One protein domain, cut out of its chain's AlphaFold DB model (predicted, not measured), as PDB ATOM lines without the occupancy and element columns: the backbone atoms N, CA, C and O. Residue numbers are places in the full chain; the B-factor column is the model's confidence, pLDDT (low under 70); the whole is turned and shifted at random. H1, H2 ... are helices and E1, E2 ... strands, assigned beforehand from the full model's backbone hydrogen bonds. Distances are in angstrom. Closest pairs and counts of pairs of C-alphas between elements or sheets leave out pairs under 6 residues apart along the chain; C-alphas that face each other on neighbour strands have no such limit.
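What this domain is: This is residues 38 to 176 of the 340 residues of an uncharacterized protein of Tenericutes bacterium (UniProt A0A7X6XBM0). A six-stranded antiparallel sheet, twisted, curls round the long helix H3, with H1 on the same face near the E1 end and the other face bare. H2 is by edge strand E1, H5 beside the strands at the E5 edge, and the short H4 on H3, off the sheet. The printed part has 139 residues, with five named helices and six named strands in the chain order H1 H2 E1 E2 E3 E4 H3 H4 H5 E5 E6; the sheet's order is E1 E2 E3 E4 E6 E5. The class is mixed, in two layers: helices H1, H2 and H3 on one face of a sheet. The whole is compact and rounded, with a radius of gyration of the C-alphas of 14.0 A and spans of 41 by 36 by 31 A.

Where its parts are: Find C-alpha 38 at (6.195, -12.162, -62.023); from there H1 runs 19.7 A to residue 51. Next come H2, residues 55 to 61, E1, residues 66 to 72, and E2, residues 75 to 81. E3, residues 86 to 96, covers 30.3 A, and E4, residues 99 to 107, covers 24.8 A. H3 begins at C-alpha 108, at (-22.418, -25.890, -74.120), and runs 28.5 A to residue 128, with a kink of 48 degrees near residue 115. H4, residues 135 to 139, H5, residues 142 to 146, and E5, residues 154 to 158, follow. E6 runs 20.1 A from residue 162 to C-alpha 168 at (-0.228, -27.362, -70.539).

How they stand to each other: E1 to E4 form a meander, each strand the antiparallel neighbour of the one before. Look for N 68 and O 79, 3.0 A, between E1 and E2; N 78 and O 89, 2.8 A, between E2 and E3; and N 94 and O 101, 2.9 A, between E3 and E4. E6 is the antiparallel neighbour of E4, with N 104 and O 165 within hydrogen-bond range at 2.9 A, and forms a hairpin with E5, where N 157 and O 164 are within hydrogen-bond range at 2.8 A. H1 is over E2, at a height over the sheet of 8.3 A. H1 touches H3 about perpendicular, at 77 degrees; their closest C-alphas, Phe 51 and Ala 124, are 4.8 A apart. H3 touches H4, closest C-alphas Glu 123 and Val 136 at 6.4 A. Every O i to N i+4 pair is within hydrogen-bond range in H4, against 8 of 10 in H1, 14 of 17 in H3, 1 of 3 in H2 and 0 of 1 in H5; O i to N i+3 gives 4 of 4 in H2 and 2 of 2 in H5.

The domain as a whole: The C-alphas farthest apart, Val 84 and Gly 98, are 41.3 A apart. The printed part has no cut, and no link is long. The mean pLDDT of the printed part is 88.2, and no printed residue is under 70.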
ATOM      1  N   GLY A  38       5.185 -12.331 -60.979       77.38
ATOM      2  CA  GLY A  38       6.195 -12.162 -62.023       77.38
ATOM      3  C   GLY A  38       6.411 -13.459 -62.795       77.38
ATOM      4  O   GLY A  38       6.370 -13.445 -64.018       77.38
ATOM      5  N   ALA A  39       6.546 -14.590 -62.098       83.31
ATOM      6  CA  ALA A  39       6.707 -15.902 -62.724       83.31
ATOM      7  C   ALA A  39       5.520 -16.259 -63.634       83.31
ATOM      8  O   ALA A  39       5.724 -16.683 -64.765       83.31
ATOM      9  N   VAL A  40       4.284 -16.018 -63.176       86.31
ATOM     10  CA  VAL A  40       3.084 -16.235 -64.003       86.31
ATOM     11  C   VAL A  40       3.076 -15.311 -65.217       86.31
ATOM     12  O   VAL A  40       2.787 -15.762 -66.319       86.31
ATOM     13  N   LYS A  41       3.418 -14.026 -65.051       86.62
ATOM     14  CA  LYS A  41       3.521 -13.106 -66.188       86.62
ATOM     15  C   LYS A  41       4.573 -13.585 -67.188       86.62
ATOM     16  O   LYS A  41       4.266 -13.636 -68.370       86.62
ATOM     17  N   HIS A  42       5.762 -13.964 -66.724       88.50
ATOM     18  CA  HIS A  42       6.829 -14.469 -67.585       88.50
ATOM     19  C   HIS A  42       6.370 -15.697 -68.383       88.50
ATOM     20  O   HIS A  42       6.665 -15.787 -69.573       88.50
ATOM     21  N   ASP A  43       5.629 -16.616 -67.762       90.56
ATOM     22  CA  ASP A  43       5.102 -17.795 -68.450       90.56
ATOM     23  C   ASP A  43       4.009 -17.435 -69.484       90.56
ATOM     24  O   ASP A  43       3.965 -18.009 -70.568       90.56
ATOM     25  N   LEU A  44       3.122 -16.481 -69.171       94.62
ATOM     26  CA  LEU A  44       1.952 -16.149 -69.998       94.62
ATOM     27  C   LEU A  44       2.209 -15.106 -71.094       94.62
ATOM     28  O   LEU A  44       1.520 -15.106 -72.113       94.62
ATOM     29  N   GLU A  45       3.155 -14.189 -70.891       94.31
ATOM     30  CA  GLU A  45       3.481 -13.107 -71.828       94.31
ATOM     31  C   GLU A  45       3.850 -13.597 -73.233       94.31
ATOM     32  O   GLU A  45       3.262 -13.076 -74.186       94.31
ATOM     33  N   PRO A  46       4.715 -14.617 -73.415       94.94
ATOM     34  CA  PRO A  46       4.988 -15.141 -74.749       94.94
ATOM     35  C   PRO A  46       3.745 -15.773 -75.391       94.94
ATOM     36  O   PRO A  46       3.501 -15.538 -76.572       94.94
ATOM     37  N   ILE A  47       2.909 -16.477 -74.618       97.12
ATOM     38  CA  ILE A  47       1.673 -17.102 -75.119       97.12
ATOM     39  C   ILE A  47       0.707 -16.034 -75.631       97.12
ATOM     40  O   ILE A  47       0.222 -16.123 -76.753       97.12
ATOM     41  N   VAL A  48       0.460 -14.982 -74.846       97.12
ATOM     42  CA  VAL A  48      -0.441 -13.889 -75.246       97.12
ATOM     43  C   VAL A  48       0.128 -13.083 -76.415       97.12
ATOM     44  O   VAL A  48      -0.624 -12.656 -77.295       97.12
ATOM     45  N   ALA A  49       1.445 -12.881 -76.461       96.25
ATOM     46  CA  ALA A  49       2.096 -12.217 -77.583       96.25
ATOM     47  C   ALA A  49       1.975 -13.032 -78.879       96.25
ATOM     48  O   ALA A  49       1.696 -12.445 -79.924       96.25
ATOM     49  N   ASN A  50       2.158 -14.353 -78.809       96.38
ATOM     50  CA  ASN A  50       1.971 -15.253 -79.942       96.38
ATOM     51  C   ASN A  50       0.505 -15.292 -80.364       96.38
ATOM     52  O   ASN A  50       0.231 -15.079 -81.540       96.38
ATOM     53  N   PHE A  51      -0.423 -15.417 -79.408       97.19
ATOM     54  CA  PHE A  51      -1.860 -15.389 -79.669       97.19
ATOM     55  C   PHE A  51      -2.240 -14.171 -80.521       97.19
ATOM     56  O   PHE A  51      -2.751 -14.302 -81.626       97.19
ATOM     57  N   ASN A  52      -1.904 -12.963 -80.067       95.75
ATOM     58  CA  ASN A  52      -2.286 -11.728 -80.762       95.75
ATOM     59  C   ASN A  52      -1.572 -11.503 -82.111       95.75
ATOM     60  O   ASN A  52      -1.905 -10.556 -82.822       95.75
ATOM     61  N   LYS A  53      -0.577 -12.328 -82.460       93.50
ATOM     62  CA  LYS A  53       0.173 -12.250 -83.724       93.50
ATOM     63  C   LYS A  53      -0.187 -13.356 -84.719       93.50
ATOM     64  O   LYS A  53       0.321 -13.310 -85.839       93.50
ATOM     65  N   MET A  54      -1.035 -14.318 -84.342       90.25
ATOM     66  CA  MET A  54      -1.417 -15.428 -85.220       90.25
ATOM     67  C   MET A  54      -2.100 -14.922 -86.493       90.25
ATOM     68  O   MET A  54      -3.014 -14.091 -86.452       90.25
ATOM     69  N   LYS A  55      -1.681 -15.455 -87.642       86.31
ATOM     70  CA  LYS A  55      -2.253 -15.133 -88.957       86.31
ATOM     71  C   LYS A  55      -3.719 -15.557 -89.047       86.31
ATOM     72  O   LYS A  55      -4.502 -14.869 -89.701       86.31
ATOM     73  N   GLY A  56      -4.104 -16.642 -88.375       77.94
ATOM     74  CA  GLY A  56      -5.479 -17.133 -88.311       77.94
ATOM     75  C   GLY A  56      -6.469 -16.096 -87.768       77.94
ATOM     76  O   GLY A  56      -7.566 -15.967 -88.309       77.94
ATOM     77  N   LEU A  57      -6.058 -15.259 -86.804       79.88
ATOM     78  CA  LEU A  57      -6.904 -14.181 -86.271       79.88
ATOM     79  C   LEU A  57      -7.250 -13.122 -87.324       79.88
ATOM     80  O   LEU A  57      -8.331 -12.530 -87.282       79.88
ATOM     81  N   LYS A  58      -6.362 -12.896 -88.301       74.50
ATOM     82  CA  LYS A  58      -6.587 -11.907 -89.360       74.50
ATOM     83  C   LYS A  58      -7.796 -12.270 -90.226       74.50
ATOM     84  O   LYS A  58      -8.592 -11.393 -90.533       74.50
ATOM     85  N   LYS A  59      -7.991 -13.561 -90.525       72.81
ATOM     86  CA  LYS A  59      -9.151 -14.042 -91.298       72.81
ATOM     87  C   LYS A  59     -10.481 -13.699 -90.615       72.81
ATOM     88  O   LYS A  59     -11.445 -13.361 -91.291       72.81
ATOM     89  N   HIS A  60     -10.526 -13.749 -89.282       74.69
ATOM     90  CA  HIS A  60     -11.703 -13.343 -88.508       74.69
ATOM     91  C   HIS A  60     -11.876 -11.817 -88.486       74.69
ATOM     92  O   HIS A  60     -12.990 -11.319 -88.650       74.69
ATOM     93  N   SER A  61     -10.774 -11.070 -88.371       77.88
ATOM     94  CA  SER A  61     -10.782  -9.603 -88.440       77.88
ATOM     95  C   SER A  61     -11.364  -9.091 -89.761       77.88
ATOM     96  O   SER A  61     -12.135  -8.132 -89.759       77.88
ATOM     97  N   ASP A  62     -11.052  -9.757 -90.876       73.38
ATOM     98  CA  ASP A  62     -11.522  -9.389 -92.220       73.38
ATOM     99  C   ASP A  62     -13.054  -9.510 -92.379       73.38
ATOM    100  O   ASP A  62     -13.645  -8.818 -93.205       73.38
ATOM    101  N   VAL A  63     -13.718 -10.326 -91.548       76.25
ATOM    102  CA  VAL A  63     -15.189 -10.463 -91.501       76.25
ATOM    103  C   VAL A  63     -15.826  -9.711 -90.323       76.25
ATOM    104  O   VAL A  63     -16.981  -9.949 -89.974       76.25
ATOM    105  N   GLY A  64     -15.087  -8.787 -89.698       77.25
ATOM    106  CA  GLY A  64     -15.587  -7.938 -88.613       77.25
ATOM    107  C   GLY A  64     -15.615  -8.605 -87.234       77.25
ATOM    108  O   GLY A  64     -16.302  -8.114 -86.335       77.25
ATOM    109  N   ILE A  65     -14.884  -9.710 -87.054       82.81
ATOM    110  CA  ILE A  65     -14.730 -10.404 -85.773       82.81
ATOM    111  C   ILE A  65     -13.349 -10.085 -85.201       82.81
ATOM    112  O   ILE A  65     -12.317 -10.453 -85.756       82.81
ATOM    113  N   LYS A  66     -13.320  -9.426 -84.048       90.12
ATOM    114  CA  LYS A  66     -12.098  -9.039 -83.355       90.12
ATOM    115  C   LYS A  66     -11.846  -9.957 -82.160       90.12
ATOM    116  O   LYS A  66     -12.624  -9.952 -81.207       90.12
ATOM    117  N   ILE A  67     -10.745 -10.704 -82.195       92.31
ATOM    118  CA  ILE A  67     -10.327 -11.610 -81.119       92.31
ATOM    119  C   ILE A  67      -8.986 -11.125 -80.565       92.31
ATOM    120  O   ILE A  67      -8.026 -10.984 -81.315       92.31
ATOM    121  N   GLU A  68      -8.918 -10.854 -79.263       95.00
ATOM    122  CA  GLU A  68      -7.708 -10.352 -78.597       95.00
ATOM    123  C   GLU A  68      -7.527 -11.014 -77.233       95.00
ATOM    124  O   GLU A  68      -8.493 -11.184 -76.487       95.00
ATOM    125  N   ALA A  69      -6.283 -11.330 -76.879       97.25
ATOM    126  CA  ALA A  69      -5.907 -11.850 -75.572       97.25
ATOM    127  C   ALA A  69      -5.153 -10.798 -74.748       97.25
ATOM    128  O   ALA A  69      -4.322 -10.049 -75.263       97.25
ATOM    129  N   LYS A  70      -5.390 -10.775 -73.435       96.25
ATOM    130  CA  LYS A  70      -4.611  -9.973 -72.482       96.25
ATOM    131  C   LYS A  70      -4.394 -10.708 -71.171       96.25
ATOM    132  O   LYS A  70      -5.262 -11.445 -70.708       96.25
ATOM    133  N   ILE A  71      -3.264 -10.436 -70.530       93.88
ATOM    134  CA  ILE A  71      -2.991 -10.920 -69.177       93.88
ATOM    135  C   ILE A  71      -3.645  -9.966 -68.185       93.88
ATOM    136  O   ILE A  71      -3.451  -8.751 -68.254       93.88
ATOM    137  N   LYS A  72      -4.412 -10.515 -67.247       90.31
ATOM    138  CA  LYS A  72      -4.897  -9.782 -66.080       90.31
ATOM    139  C   LYS A  72      -4.749 -10.661 -64.846       90.31
ATOM    140  O   LYS A  72      -5.285 -11.771 -64.786       90.31
ATOM    141  N   ASP A  73      -4.032 -10.135 -63.861       85.69
ATOM    142  CA  ASP A  73      -3.623 -10.853 -62.657       85.69
ATOM    143  C   ASP A  73      -2.826 -12.116 -63.017       85.69
ATOM    144  O   ASP A  73      -1.736 -12.023 -63.576       85.69
ATOM    145  N   LYS A  74      -3.380 -13.294 -62.721       88.06
ATOM    146  CA  LYS A  74      -2.808 -14.603 -63.050       88.06
ATOM    147  C   LYS A  74      -3.546 -15.300 -64.195       88.06
ATOM    148  O   LYS A  74      -3.481 -16.510 -64.300       88.06
ATOM    149  N   ASN A  75      -4.325 -14.589 -65.001       94.38
ATOM    150  CA  ASN A  75      -5.188 -15.219 -65.999       94.38
ATOM    151  C   ASN A  75      -4.983 -14.583 -67.368       94.38
ATOM    152  O   ASN A  75      -4.627 -13.405 -67.470       94.38
ATOM    153  N   VAL A  76      -5.293 -15.346 -68.409       97.06
ATOM    154  CA  VAL A  76      -5.446 -14.818 -69.762       97.06
ATOM    155  C   VAL A  76      -6.931 -14.606 -70.023       97.06
ATOM    156  O   VAL A  76      -7.742 -15.507 -69.836       97.06
ATOM    157  N   TYR A  77      -7.296 -13.401 -70.439       97.31
ATOM    158  CA  TYR A  77      -8.647 -13.078 -70.877       97.31
ATOM    159  C   TYR A  77      -8.639 -12.912 -72.386       97.31
ATOM    160  O   TYR A  77      -7.902 -12.069 -72.896       97.31
ATOM    161  N   VAL A  78      -9.472 -13.687 -73.073       97.19
ATOM    162  CA  VAL A  78      -9.690 -13.571 -74.512       97.19
ATOM    163  C   VAL A  78     -11.035 -12.906 -74.745       97.19
ATOM    164  O   VAL A  78     -12.071 -13.428 -74.336       97.19
ATOM    165  N   SER A  79     -11.027 -11.743 -75.384       94.75
ATOM    166  CA  SER A  79     -12.242 -11.077 -75.844       94.75
ATOM    167  C   SER A  79     -12.526 -11.464 -77.284       94.75
ATOM    168  O   SER A  79     -11.671 -11.259 -78.142       94.75
ATOM    169  N   TYR A  80     -13.734 -11.950 -77.541       90.56
ATOM    170  CA  TYR A  80     -14.288 -12.185 -78.867       90.56
ATOM    171  C   TYR A  80     -15.374 -11.140 -79.111       90.56
ATOM    172  O   TYR A  80     -16.408 -11.152 -78.445       90.56
ATOM    173  N   SER A  81     -15.138 -10.199 -80.019       90.19
ATOM    174  CA  SER A  81     -16.065  -9.105 -80.312       90.19
ATOM    175  C   SER A  81     -16.531  -9.153 -81.755       90.19
ATOM    176  O   SER A  81     -15.727  -9.232 -82.677       90.19
ATOM    177  N   THR A  82     -17.835  -9.049 -81.944       84.56
ATOM    178  CA  THR A  82     -18.472  -8.743 -83.222       84.56
ATOM    179  C   THR A  82     -18.895  -7.274 -83.215       84.56
ATOM    180  O   THR A  82     -18.869  -6.619 -82.172       84.56
ATOM    181  N   GLY A  83     -19.348  -6.740 -84.352       75.25
ATOM    182  CA  GLY A  83     -19.910  -5.384 -84.403       75.25
ATOM    183  C   GLY A  83     -21.113  -5.146 -83.471       75.25
ATOM    184  O   GLY A  83     -21.495  -3.996 -83.275       75.25
ATOM    185  N   VAL A  84     -21.708  -6.202 -82.897       79.00
ATOM    186  CA  VAL A  84     -22.933  -6.131 -82.080       79.00
ATOM    187  C   VAL A  84     -22.791  -6.700 -80.664       79.00
ATOM    188  O   VAL A  84     -23.618  -6.394 -79.809       79.00
ATOM    189  N   SER A  85     -21.783  -7.529 -80.389       83.75
ATOM    190  CA  SER A  85     -21.648  -8.224 -79.104       83.75
ATOM    191  C   SER A  85     -20.196  -8.537 -78.759       83.75
ATOM    192  O   SER A  85     -19.368  -8.741 -79.645       83.75
ATOM    193  N   THR A  86     -19.897  -8.632 -77.463       88.62
ATOM    194  CA  THR A  86     -18.589  -9.064 -76.961       88.62
ATOM    195  C   THR A  86     -18.767 -10.203 -75.966       88.62
ATOM    196  O   THR A  86     -19.438 -10.039 -74.949       88.62
ATOM    197  N   ALA A  87     -18.127 -11.336 -76.242       89.19
ATOM    198  CA  ALA A  87     -17.924 -12.429 -75.303       89.19
ATOM    199  C   ALA A  87     -16.508 -12.347 -74.716       89.19
ATOM    200  O   ALA A  87     -15.564 -11.913 -75.381       89.19
ATOM    201  N   SER A  88     -16.348 -12.751 -73.457       93.75
ATOM    202  CA  SER A  88     -15.049 -12.785 -72.785       93.75
ATOM    203  C   SER A  88     -14.843 -14.145 -72.146       93.75
ATOM    204  O   SER A  88     -15.622 -14.555 -71.293       93.75
ATOM    205  N   PHE A  89     -13.737 -14.789 -72.493       96.12
ATOM    206  CA  PHE A  89     -13.351 -16.095 -71.983       96.12
ATOM    207  C   PHE A  89     -12.130 -15.953 -71.081       96.12
ATOM    208  O   PHE A  89     -11.193 -15.217 -71.395       96.12
ATOM    209  N   LYS A  90     -12.161 -16.622 -69.929       96.88
ATOM    210  CA  LYS A  90     -11.092 -16.585 -68.932       96.88
ATOM    211  C   LYS A  90     -10.370 -17.927 -68.929       96.88
ATOM    212  O   LYS A  90     -10.972 -18.946 -68.606       96.88
ATOM    213  N   PHE A  91      -9.075 -17.884 -69.206       98.06
ATOM    214  CA  PHE A  91      -8.151 -18.983 -68.987       98.06
ATOM    215  C   PHE A  91      -7.400 -18.743 -67.680       98.06
ATOM    216  O   PHE A  91      -6.599 -17.812 -67.555       98.06
ATOM    217  N   GLU A  92      -7.694 -19.566 -66.686       97.56
ATOM    218  CA  GLU A  92      -7.067 -19.517 -65.377       97.56
ATOM    219  C   GLU A  92      -5.714 -20.210 -65.406       97.56
ATOM    220  O   GLU A  92      -5.623 -21.369 -65.798       97.56
ATOM    221  N   TYR A  93      -4.666 -19.528 -64.952       95.50
ATOM    222  CA  TYR A  93      -3.395 -20.198 -64.718       95.50
ATOM    223  C   TYR A  93      -3.498 -21.037 -63.444       95.50
ATOM    224  O   TYR A  93      -3.711 -20.501 -62.350       95.50
ATOM    225  N   GLN A  94      -3.322 -22.345 -63.582       93.19
ATOM    226  CA  GLN A  94      -3.373 -23.297 -62.480       93.19
ATOM    227  C   GLN A  94      -2.109 -24.158 -62.454       93.19
ATOM    228  O   GLN A  94      -1.468 -24.388 -63.478       93.19
ATOM    229  N   ASP A  95      -1.754 -24.625 -61.260       87.69
ATOM    230  CA  ASP A  95      -0.768 -25.684 -61.061       87.69
ATOM    231  C   ASP A  95      -1.537 -26.944 -60.665       87.69
ATOM    232  O   ASP A  95      -2.190 -26.977 -59.617       87.69
ATOM    233  N   ILE A  96      -1.536 -27.943 -61.546       83.69
ATOM    234  CA  ILE A  96      -2.239 -29.207 -61.348       83.69
ATOM    235  C   ILE A  96      -1.200 -30.313 -61.349       83.69
ATOM    236  O   ILE A  96      -0.617 -30.633 -62.383       83.69
ATOM    237  N   SER A  97      -0.983 -30.923 -60.184       80.75
ATOM    238  CA  SER A  97      -0.028 -32.026 -60.018       80.75
ATOM    239  C   SER A  97       1.397 -31.682 -60.489       80.75
ATOM    240  O   SER A  97       2.098 -32.550 -61.002       80.75
ATOM    241  N   GLY A  98       1.827 -30.424 -60.323       79.88
ATOM    242  CA  GLY A  98       3.144 -29.939 -60.744       79.88
ATOM    243  C   GLY A  98       3.212 -29.473 -62.201       79.88
ATOM    244  O   GLY A  98       4.261 -29.002 -62.645       79.88
ATOM    245  N   GLU A  99       2.114 -29.585 -62.950       84.94
ATOM    246  CA  GLU A  99       1.999 -29.089 -64.317       84.94
ATOM    247  C   GLU A  99       1.326 -27.718 -64.329       84.94
ATOM    248  O   GLU A  99       0.256 -27.514 -63.752       84.94
ATOM    249  N   LYS A 100       1.942 -26.772 -65.034       92.00
ATOM    250  CA  LYS A 100       1.397 -25.428 -65.222       92.00
ATOM    251  C   LYS A 100       0.430 -25.456 -66.399       92.00
ATOM    252  O   LYS A 100       0.829 -25.797 -67.514       92.00
ATOM    253  N   VAL A 101      -0.825 -25.093 -66.165       95.75
ATOM    254  CA  VAL A 101      -1.886 -25.189 -67.169       95.75
ATOM    255  C   VAL A 101      -2.702 -23.909 -67.270       95.75
ATOM    256  O   VAL A 101      -2.899 -23.198 -66.286       95.75
ATOM    257  N   LEU A 102      -3.225 -23.650 -68.463       98.06
ATOM    258  CA  LEU A 102      -4.359 -22.769 -68.685       98.06
ATOM    259  C   LEU A 102      -5.640 -23.602 -68.616       98.06
ATOM    260  O   LEU A 102      -5.848 -24.502 -69.427       98.06
ATOM    261  N   PHE A 103      -6.482 -23.301 -67.635       97.62
ATOM    262  CA  PHE A 103      -7.777 -23.931 -67.423       97.62
ATOM    263  C   PHE A 103      -8.906 -23.020 -67.900       97.62
ATOM    264  O   PHE A 103      -8.974 -21.856 -67.512       97.62
ATOM    265  N   MET A 104      -9.837 -23.557 -68.677       97.75
ATOM    266  CA  MET A 104     -11.066 -22.866 -69.052       97.75
ATOM    267  C   MET A 104     -12.263 -23.787 -68.839       97.75
ATOM    268  O   MET A 104     -12.201 -24.982 -69.123       97.75
ATOM    269  N   LYS A 105     -13.370 -23.216 -68.367       95.81
ATOM    270  CA  LYS A 105     -14.679 -23.869 -68.333       95.81
ATOM    271  C   LYS A 105     -15.685 -22.991 -69.067       95.81
ATOM    272  O   LYS A 105     -15.746 -21.795 -68.790       95.81
ATOM    273  N   TYR A 106     -16.464 -23.574 -69.970       93.00
ATOM    274  CA  TYR A 106     -17.532 -22.887 -70.700       93.00
ATOM    275  C   TYR A 106     -18.787 -23.752 -70.780       93.00
ATOM    276  O   TYR A 106     -18.708 -24.974 -70.666       93.00
ATOM    277  N   SER A 107     -19.942 -23.111 -70.944       90.81
ATOM    278  CA  SER A 107     -21.215 -23.809 -71.128       90.81
ATOM    279  C   SER A 107     -21.355 -24.296 -72.567       90.81
ATOM    280  O   SER A 107     -20.899 -23.621 -73.490       90.81
ATOM    281  N   SER A 108     -22.065 -25.404 -72.778       79.31
ATOM    282  CA  SER A 108     -22.418 -25.890 -74.120       79.31
ATOM    283  C   SER A 108     -23.202 -24.858 -74.950       79.31
ATOM    284  O   SER A 108     -23.187 -24.909 -76.174       79.31
ATOM    285  N   ALA A 109     -23.850 -23.874 -74.313       78.88
ATOM    286  CA  ALA A 109     -24.511 -22.773 -75.019       78.88
ATOM    287  C   ALA A 109     -23.534 -21.857 -75.787       78.88
ATOM    288  O   ALA A 109     -23.920 -21.253 -76.786       78.88
ATOM    289  N   ASP A 110     -22.277 -21.777 -75.344       81.44
ATOM    290  CA  ASP A 110     -21.236 -20.922 -75.927       81.44
ATOM    291  C   ASP A 110     -20.244 -21.712 -76.799       81.44
ATOM    292  O   ASP A 110     -19.233 -21.162 -77.242       81.44
ATOM    293  N   GLU A 111     -20.516 -22.998 -77.048       79.81
ATOM    294  CA  GLU A 111     -19.565 -23.969 -77.603       79.81
ATOM    295  C   GLU A 111     -18.911 -23.505 -78.907       79.81
ATOM    296  O   GLU A 111     -17.690 -23.530 -79.021       79.81
ATOM    297  N   ALA A 112     -19.692 -23.002 -79.864       79.75
ATOM    298  CA  ALA A 112     -19.159 -22.587 -81.161       79.75
ATOM    299  C   ALA A 112     -18.094 -21.480 -81.042       79.75
ATOM    300  O   ALA A 112     -17.069 -21.524 -81.717       79.75
ATOM    301  N   VAL A 113     -18.317 -20.488 -80.173       86.00
ATOM    302  CA  VAL A 113     -17.375 -19.372 -79.979       86.00
ATOM    303  C   VAL A 113     -16.224 -19.794 -79.066       86.00
ATOM    304  O   VAL A 113     -15.071 -19.437 -79.314       86.00
ATOM    305  N   ALA A 114     -16.524 -20.572 -78.026       88.94
ATOM    306  CA  ALA A 114     -15.528 -21.091 -77.104       88.94
ATOM    307  C   ALA A 114     -14.518 -22.003 -77.812       88.94
ATOM    308  O   ALA A 114     -13.324 -21.857 -77.567       88.94
ATOM    309  N   ASN A 115     -14.964 -22.864 -78.734       87.75
ATOM    310  CA  ASN A 115     -14.097 -23.754 -79.508       87.75
ATOM    311  C   ASN A 115     -13.074 -22.960 -80.329       87.75
ATOM    312  O   ASN A 115     -11.884 -23.228 -80.211       87.75
ATOM    313  N   ILE A 116     -13.492 -21.906 -81.040       88.19
ATOM    314  CA  ILE A 116     -12.574 -21.020 -81.786       88.19
ATOM    315  C   ILE A 116     -11.511 -20.421 -80.851       88.19
ATOM    316  O   ILE A 116     -10.320 -20.389 -81.155       88.19
ATOM    317  N   VAL A 117     -11.937 -19.930 -79.685       93.62
ATOM    318  CA  VAL A 117     -11.033 -19.324 -78.700       93.62
ATOM    319  C   VAL A 117     -10.064 -20.353 -78.106       93.62
ATOM    320  O   VAL A 117      -8.893 -20.037 -77.886       93.62
ATOM    321  N   VAL A 118     -10.532 -21.577 -77.867       96.31
ATOM    322  CA  VAL A 118      -9.723 -22.701 -77.387       96.31
ATOM    323  C   VAL A 118      -8.700 -23.128 -78.437       96.31
ATOM    324  O   VAL A 118      -7.535 -23.282 -78.083       96.31
ATOM    325  N   GLU A 119      -9.086 -23.245 -79.710       93.69
ATOM    326  CA  GLU A 119      -8.176 -23.577 -80.815       93.69
ATOM    327  C   GLU A 119      -7.022 -22.579 -80.893       93.69
ATOM    328  O   GLU A 119      -5.851 -22.955 -80.817       93.69
ATOM    329  N   PHE A 120      -7.340 -21.285 -80.919       95.19
ATOM    330  CA  PHE A 120      -6.316 -20.247 -80.931       95.19
ATOM    331  C   PHE A 120      -5.426 -20.273 -79.685       95.19
ATOM    332  O   PHE A 120      -4.229 -20.010 -79.780       95.19
ATOM    333  N   MET A 121      -5.964 -20.610 -78.510       97.94
ATOM    334  CA  MET A 121      -5.138 -20.726 -77.308       97.94
ATOM    335  C   MET A 121      -4.195 -21.935 -77.364       97.94
ATOM    336  O   MET A 121      -3.035 -21.819 -76.967       97.94
ATOM    337  N   ILE A 122      -4.663 -23.077 -77.872       97.25
ATOM    338  CA  ILE A 122      -3.844 -24.280 -78.059       97.25
ATOM    339  C   ILE A 122      -2.707 -23.998 -79.052       97.25
ATOM    340  O   ILE A 122      -1.550 -24.298 -78.749       97.25
ATOM    341  N   GLU A 123      -3.007 -23.360 -80.186       94.69
ATOM    342  CA  GLU A 123      -2.003 -22.931 -81.173       94.69
ATOM    343  C   GLU A 123      -0.996 -21.953 -80.563       94.69
ATOM    344  O   GLU A 123       0.211 -22.157 -80.665       94.69
ATOM    345  N   ALA A 124      -1.457 -20.931 -79.836       97.25
ATOM    346  CA  ALA A 124      -0.569 -19.960 -79.197       97.25
ATOM    347  C   ALA A 124       0.413 -20.612 -78.208       97.25
ATOM    348  O   ALA A 124       1.586 -20.226 -78.138       97.25
ATOM    349  N   VAL A 125      -0.043 -21.616 -77.454       97.38
ATOM    350  CA  VAL A 125       0.823 -22.414 -76.578       97.38
ATOM    351  C   VAL A 125       1.785 -23.273 -77.396       97.38
ATOM    352  O   VAL A 125       2.971 -23.319 -77.073       97.38
ATOM    353  N   SER A 126       1.327 -23.909 -78.472       95.25
ATOM    354  CA  SER A 126       2.180 -24.725 -79.342       95.25
ATOM    355  C   SER A 126       3.304 -23.908 -79.990       95.25
ATOM    356  O   SER A 126       4.472 -24.283 -79.900       95.25
ATOM    357  N   ILE A 127       2.982 -22.722 -80.515       95.06
ATOM    358  CA  ILE A 127       3.951 -21.773 -81.084       95.06
ATOM    359  C   ILE A 127       4.965 -21.326 -80.028       95.06
ATOM    360  O   ILE A 127       6.163 -21.240 -80.291       95.06
ATOM    361  N   THR A 128       4.506 -21.082 -78.797       95.81
ATOM    362  CA  THR A 128       5.396 -20.736 -77.677       95.81
ATOM    363  C   THR A 128       6.377 -21.865 -77.349       95.81
ATOM    364  O   THR A 128       7.497 -21.591 -76.921       95.81
ATOM    365  N   ASN A 129       5.987 -23.115 -77.602       91.69
ATOM    366  CA  ASN A 129       6.833 -24.298 -77.456       91.69
ATOM    367  C   ASN A 129       7.642 -24.635 -78.730       91.69
ATOM    368  O   ASN A 129       8.274 -25.683 -78.784       91.69
ATOM    369  N   GLY A 130       7.686 -23.739 -79.724       89.31
ATOM    370  CA  GLY A 130       8.591 -23.831 -80.875       89.31
ATOM    371  C   GLY A 130       7.997 -24.434 -82.148       89.31
ATOM    372  O   GLY A 130       8.743 -24.654 -83.101       89.31
ATOM    373  N   HIS A 131       6.686 -24.682 -82.190       89.62
ATOM    374  CA  HIS A 131       6.002 -25.217 -83.373       89.62
ATOM    375  C   HIS A 131       5.515 -24.110 -84.316       89.62
ATOM    376  O   HIS A 131       5.349 -22.956 -83.918       89.62
ATOM    377  N   GLU A 132       5.288 -24.449 -85.585       87.31
ATOM    378  CA  GLU A 132       4.694 -23.519 -86.550       87.31
ATOM    379  C   GLU A 132       3.175 -23.395 -86.352       87.31
ATOM    380  O   GLU A 132       2.502 -24.347 -85.959       87.31
ATOM    381  N   GLU A 133       2.637 -22.207 -86.645       84.56
ATOM    382  CA  GLU A 133       1.196 -21.935 -86.586       84.56
ATOM    383  C   GLU A 133       0.423 -22.854 -87.539       84.56
ATOM    384  O   GLU A 133       0.744 -22.931 -88.725       84.56
ATOM    385  N   GLY A 134      -0.638 -23.477 -87.030       76.62
ATOM    386  CA  GLY A 134      -1.543 -24.334 -87.792       76.62
ATOM    387  C   GLY A 134      -1.182 -25.814 -87.725       76.62
ATOM    388  O   GLY A 134      -2.033 -26.643 -88.030       76.62
ATOM    389  N   LEU A 135       0.025 -26.177 -87.274       79.56
ATOM    390  CA  LEU A 135       0.433 -27.581 -87.208       79.56
ATOM    391  C   LEU A 135      -0.437 -28.401 -86.252       79.56
ATOM    392  O   LEU A 135      -0.653 -29.584 -86.502       79.56
ATOM    393  N   VAL A 136      -0.944 -27.823 -85.158       82.56
ATOM    394  CA  VAL A 136      -1.765 -28.596 -84.214       82.56
ATOM    395  C   VAL A 136      -3.062 -29.028 -84.877       82.56
ATOM    396  O   VAL A 136      -3.398 -30.208 -84.808       82.56
ATOM    397  N   PHE A 137      -3.756 -28.097 -85.535       80.50
ATOM    398  CA  PHE A 137      -5.046 -28.368 -86.178       80.50
ATOM    399  C   PHE A 137      -4.947 -28.852 -87.618       80.50
ATOM    400  O   PHE A 137      -5.935 -29.324 -88.174       80.50
ATOM    401  N   GLU A 138      -3.748 -28.831 -88.197       78.62
ATOM    402  CA  GLU A 138      -3.431 -29.763 -89.259       78.62
ATOM    403  C   GLU A 138      -3.568 -31.170 -88.713       78.62
ATOM    404  O   GLU A 138      -4.293 -31.904 -89.356       78.62
ATOM    405  N   ARG A 139      -2.959 -31.505 -87.548       72.69
ATOM    406  CA  ARG A 139      -2.816 -32.876 -87.001       72.69
ATOM    407  C   ARG A 139      -3.957 -33.450 -86.173       72.69
ATOM    408  O   ARG A 139      -4.147 -34.666 -86.150       72.69
ATOM    409  N   TYR A 140      -4.681 -32.603 -85.476       77.69
ATOM    410  CA  TYR A 140      -5.665 -33.007 -84.488       77.69
ATOM    411  C   TYR A 140      -6.913 -32.145 -84.620       77.69
ATOM    412  O   TYR A 140      -6.857 -31.002 -85.055       77.69
ATOM    413  N   ASN A 141      -8.048 -32.677 -84.188       80.75
ATOM    414  CA  ASN A 141      -9.249 -31.890 -83.938       80.75
ATOM    415  C   ASN A 141      -9.489 -31.794 -82.424       80.75
ATOM    416  O   ASN A 141      -8.873 -32.521 -81.640       80.75
ATOM    417  N   LEU A 142     -10.390 -30.902 -82.005       79.31
ATOM    418  CA  LEU A 142     -10.719 -30.746 -80.584       79.31
ATOM    419  C   LEU A 142     -11.236 -32.049 -79.955       79.31
ATOM    420  O   LEU A 142     -10.895 -32.344 -78.809       79.31
ATOM    421  N   ASP A 143     -11.986 -32.861 -80.706       77.62
ATOM    422  CA  ASP A 143     -12.511 -34.146 -80.227       77.62
ATOM    423  C   ASP A 143     -11.392 -35.091 -79.792       77.62
ATOM    424  O   ASP A 143     -11.507 -35.754 -78.757       77.62
ATOM    425  N   LYS A 144     -10.263 -35.102 -80.513       78.31
ATOM    426  CA  LYS A 144      -9.114 -35.935 -80.156       78.31
ATOM    427  C   LYS A 144      -8.570 -35.599 -78.773       78.31
ATOM    428  O   LYS A 144      -8.080 -36.486 -78.076       78.31
ATOM    429  N   PHE A 145      -8.706 -34.350 -78.333       85.25
ATOM    430  CA  PHE A 145      -8.231 -33.937 -77.018       85.25
ATOM    431  C   PHE A 145      -9.108 -34.426 -75.858       85.25
ATOM    432  O   PHE A 145      -8.739 -34.255 -74.694       85.25
ATOM    433  N   THR A 146     -10.246 -35.072 -76.140       84.25
ATOM    434  CA  THR A 146     -11.023 -35.795 -75.118       84.25
ATOM    435  C   THR A 146     -10.369 -37.110 -74.694       84.25
ATOM    436  O   THR A 146     -10.606 -37.600 -73.590       84.25
ATOM    437  N   GLU A 147      -9.487 -37.646 -75.540       80.56
ATOM    438  CA  GLU A 147      -8.730 -38.875 -75.297       80.56
ATOM    439  C   GLU A 147      -7.332 -38.601 -74.723       80.56
ATOM    440  O   GLU A 147      -6.605 -39.535 -74.381       80.56
ATOM    441  N   THR A 148      -6.939 -37.330 -74.617       81.44
ATOM    442  CA  THR A 148      -5.608 -36.926 -74.163       81.44
ATOM    443  C   THR A 148      -5.603 -36.445 -72.710       81.44
ATOM    444  O   THR A 148      -6.622 -36.110 -72.094       81.44
ATOM    445  N   GLY A 149      -4.414 -36.442 -72.115       82.81
ATOM    446  CA  GLY A 149      -4.154 -35.952 -70.767       82.81
ATOM    447  C   GLY A 149      -3.346 -34.657 -70.747       82.81
ATOM    448  O   GLY A 149      -2.612 -34.340 -71.678       82.81
ATOM    449  N   ILE A 150      -3.377 -33.958 -69.608       85.81
ATOM    450  CA  ILE A 150      -2.566 -32.750 -69.351       85.81
ATOM    451  C   ILE A 150      -1.074 -32.983 -69.642       85.81
ATOM    452  O   ILE A 150      -0.383 -32.097 -70.142       85.81
ATOM    453  N   LEU A 151      -0.564 -34.185 -69.351       86.12
ATOM    454  CA  LEU A 151       0.835 -34.546 -69.597       86.12
ATOM    455  C   LEU A 151       1.190 -34.639 -71.081       86.12
ATOM    456  O   LEU A 151       2.365 -34.506 -71.409       86.12
ATOM    457  N   GLN A 152       0.199 -34.861 -71.942       85.69
ATOM    458  CA  GLN A 152       0.358 -34.888 -73.393       85.69
ATOM    459  C   GLN A 152       0.209 -33.495 -74.009       85.69
ATOM    460  O   GLN A 152       0.447 -33.355 -75.191       85.69
ATOM    461  N   GLY A 153      -0.156 -32.462 -73.245       89.88
ATOM    462  CA  GLY A 153      -0.242 -31.083 -73.732       89.88
ATOM    463  C   GLY A 153      -1.641 -30.493 -73.606       89.88
ATOM    464  O   GLY A 153      -1.793 -29.406 -73.063       89.88
ATOM    465  N   VAL A 154      -2.680 -31.214 -74.028       93.38
ATOM    466  CA  VAL A 154      -4.074 -30.740 -73.964       93.38
ATOM    467  C   VAL A 154      -4.964 -31.825 -73.371       93.38
ATOM    468  O   VAL A 154      -4.724 -33.008 -73.583       93.38
ATOM    469  N   GLN A 155      -5.991 -31.438 -72.623       91.75
ATOM    470  CA  GLN A 155      -7.082 -32.317 -72.216       91.75
ATOM    471  C   GLN A 155      -8.407 -31.559 -72.268       91.75
ATOM    472  O   GLN A 155      -8.534 -30.491 -71.668       91.75
ATOM    473  N   ILE A 156      -9.409 -32.149 -72.913       92.25
ATOM    474  CA  ILE A 156     -10.788 -31.657 -72.944       92.25
ATOM    475  C   ILE A 156     -11.685 -32.663 -72.228       92.25
ATOM    476  O   ILE A 156     -11.566 -33.869 -72.414       92.25
ATOM    477  N   LYS A 157     -12.592 -32.184 -71.377       87.38
ATOM    478  CA  LYS A 157     -13.642 -33.019 -70.783       87.38
ATOM    479  C   LYS A 157     -14.989 -32.374 -71.031       87.38
ATOM    480  O   LYS A 157     -15.233 -31.259 -70.566       87.38
ATOM    481  N   ASN A 158     -15.850 -33.120 -71.707       84.06
ATOM    482  CA  ASN A 158     -17.209 -32.713 -72.018       84.06
ATOM    483  C   ASN A 158     -18.178 -33.301 -70.991       84.06
ATOM    484  O   ASN A 158     -18.096 -34.473 -70.622       84.06
ATOM    485  N   THR A 159     -19.112 -32.476 -70.538       80.69
ATOM    486  CA  THR A 159     -20.292 -32.884 -69.774       80.69
ATOM    487  C   THR A 159     -21.538 -32.400 -70.522       80.69
ATOM    488  O   THR A 159     -21.410 -31.572 -71.420       80.69
ATOM    489  N   PRO A 160     -22.752 -32.864 -70.175       76.31
ATOM    490  CA  PRO A 160     -23.962 -32.449 -70.889       76.31
ATOM    491  C   PRO A 160     -24.250 -30.940 -70.867       76.31
ATOM    492  O   PRO A 160     -25.030 -30.466 -71.684       76.31
ATOM    493  N   THR A 161     -23.689 -30.202 -69.906       78.56
ATOM    494  CA  THR A 161     -23.982 -28.774 -69.704       78.56
ATOM    495  C   THR A 161     -22.775 -27.867 -69.901       78.56
ATOM    496  O   THR A 161     -22.947 -26.683 -70.191       78.56
ATOM    497  N   ASP A 162     -21.571 -28.411 -69.722       89.25
ATOM    498  CA  ASP A 162     -20.321 -27.660 -69.711       89.25
ATOM    499  C   ASP A 162     -19.170 -28.460 -70.328       89.25
ATOM    500  O   ASP A 162     -19.091 -29.684 -70.177       89.25
ATOM    501  N   THR A 163     -18.193 -27.744 -70.868       90.12
ATOM    502  CA  THR A 163     -16.897 -28.282 -71.278       90.12
ATOM    503  C   THR A 163     -15.783 -27.655 -70.447       90.12
ATOM    504  O   THR A 163     -15.804 -26.466 -70.120       90.12
ATOM    505  N   THR A 164     -14.799 -28.474 -70.079       94.62
ATOM    506  CA  THR A 164     -13.569 -28.037 -69.406       94.62
ATOM    507  C   THR A 164     -12.360 -28.348 -70.268       94.62
ATOM    508  O   THR A 164     -12.268 -29.428 -70.846       94.62
ATOM    509  N   VAL A 165     -11.427 -27.406 -70.328       96.88
ATOM    510  CA  VAL A 165     -10.219 -27.480 -71.147       96.88
ATOM    511  C   VAL A 165      -9.016 -27.196 -70.267       96.88
ATOM    512  O   VAL A 165      -9.015 -26.234 -69.498       96.88
ATOM    513  N   TYR A 166      -7.989 -28.024 -70.404       96.94
ATOM    514  CA  TYR A 166      -6.694 -27.872 -69.761       96.94
ATOM    515  C   TYR A 166      -5.616 -27.844 -70.843       96.94
ATOM    516  O   TYR A 166      -5.490 -28.801 -71.605       96.94
ATOM    517  N   ILE A 167      -4.833 -26.770 -70.900       97.88
ATOM    518  CA  ILE A 167      -3.736 -26.597 -71.861       97.88
ATOM    519  C   ILE A 167      -2.440 -26.445 -71.070       97.88
ATOM    520  O   ILE A 167      -2.266 -25.471 -70.341       97.88
ATOM    521  N   ASN A 168      -1.534 -27.406 -71.179       95.38
ATOM    522  CA  ASN A 168      -0.228 -27.362 -70.539       95.38
ATOM    523  C   ASN A 168       0.657 -26.330 -71.232       95.38
ATOM    524  O   ASN A 168       0.968 -26.459 -72.409       95.38
ATOM    525  N   ILE A 169       1.103 -25.317 -70.498       95.88
ATOM    526  CA  ILE A 169       1.832 -24.201 -71.106       95.88
ATOM    527  C   ILE A 169       3.269 -24.551 -71.516       95.88
ATOM    528  O   ILE A 169       3.869 -23.829 -72.306       95.88
ATOM    529  N   LYS A 170       3.824 -25.649 -70.989       91.25
ATOM    530  CA  LYS A 170       5.204 -26.097 -71.236       91.25
ATOM    531  C   LYS A 170       5.305 -27.300 -72.172       91.25
ATOM    532  O   LYS A 170       6.404 -27.807 -72.378       91.25
ATOM    533  N   LYS A 171       4.175 -27.821 -72.653       89.94
ATOM    534  CA  LYS A 171       4.129 -29.020 -73.492       89.94
ATOM    535  C   LYS A 171       3.205 -28.775 -74.670       89.94
ATOM    536  O   LYS A 171       2.063 -28.369 -74.483       89.94
ATOM    537  N   SER A 172       3.682 -29.079 -75.869       88.75
ATOM    538  CA  SER A 172       2.832 -29.148 -77.052       88.75
ATOM    539  C   SER A 172       2.296 -30.563 -77.224       88.75
ATOM    540  O   SER A 172       3.015 -31.535 -76.995       88.75
ATOM    541  N   ILE A 173       1.061 -30.687 -77.714       86.94
ATOM    542  CA  ILE A 173       0.517 -31.984 -78.140       86.94
ATOM    543  C   ILE A 173       1.345 -32.622 -79.262       86.94
ATOM    544  O   ILE A 173       1.452 -33.844 -79.328       86.94
ATOM    545  N   LEU A 174       2.017 -31.795 -80.069       85.94
ATOM    546  CA  LEU A 174       2.922 -32.225 -81.135       85.94
ATOM    547  C   LEU A 174       4.215 -32.879 -80.620       85.94
ATOM    548  O   LEU A 174       4.811 -33.661 -81.352       85.94
ATOM    549  N   ASP A 175       4.628 -32.578 -79.382       83.12
ATOM    550  CA  ASP A 175       5.828 -33.155 -78.747       83.12
ATOM    551  C   ASP A 175       5.517 -34.421 -77.950       83.12
ATOM    552  O   ASP A 175       6.415 -35.078 -77.418       83.12
ATOM    553  N   SER A 176       4.235 -34.747 -77.791       72.06
ATOM    554  CA  SER A 176       3.868 -35.955 -77.079       72.06
ATOM    555  C   SER A 176       4.262 -37.165 -77.926       72.06
ATOM    556  O   SER A 176       3.831 -37.305 -79.071       72.06
TER     557      SER A 176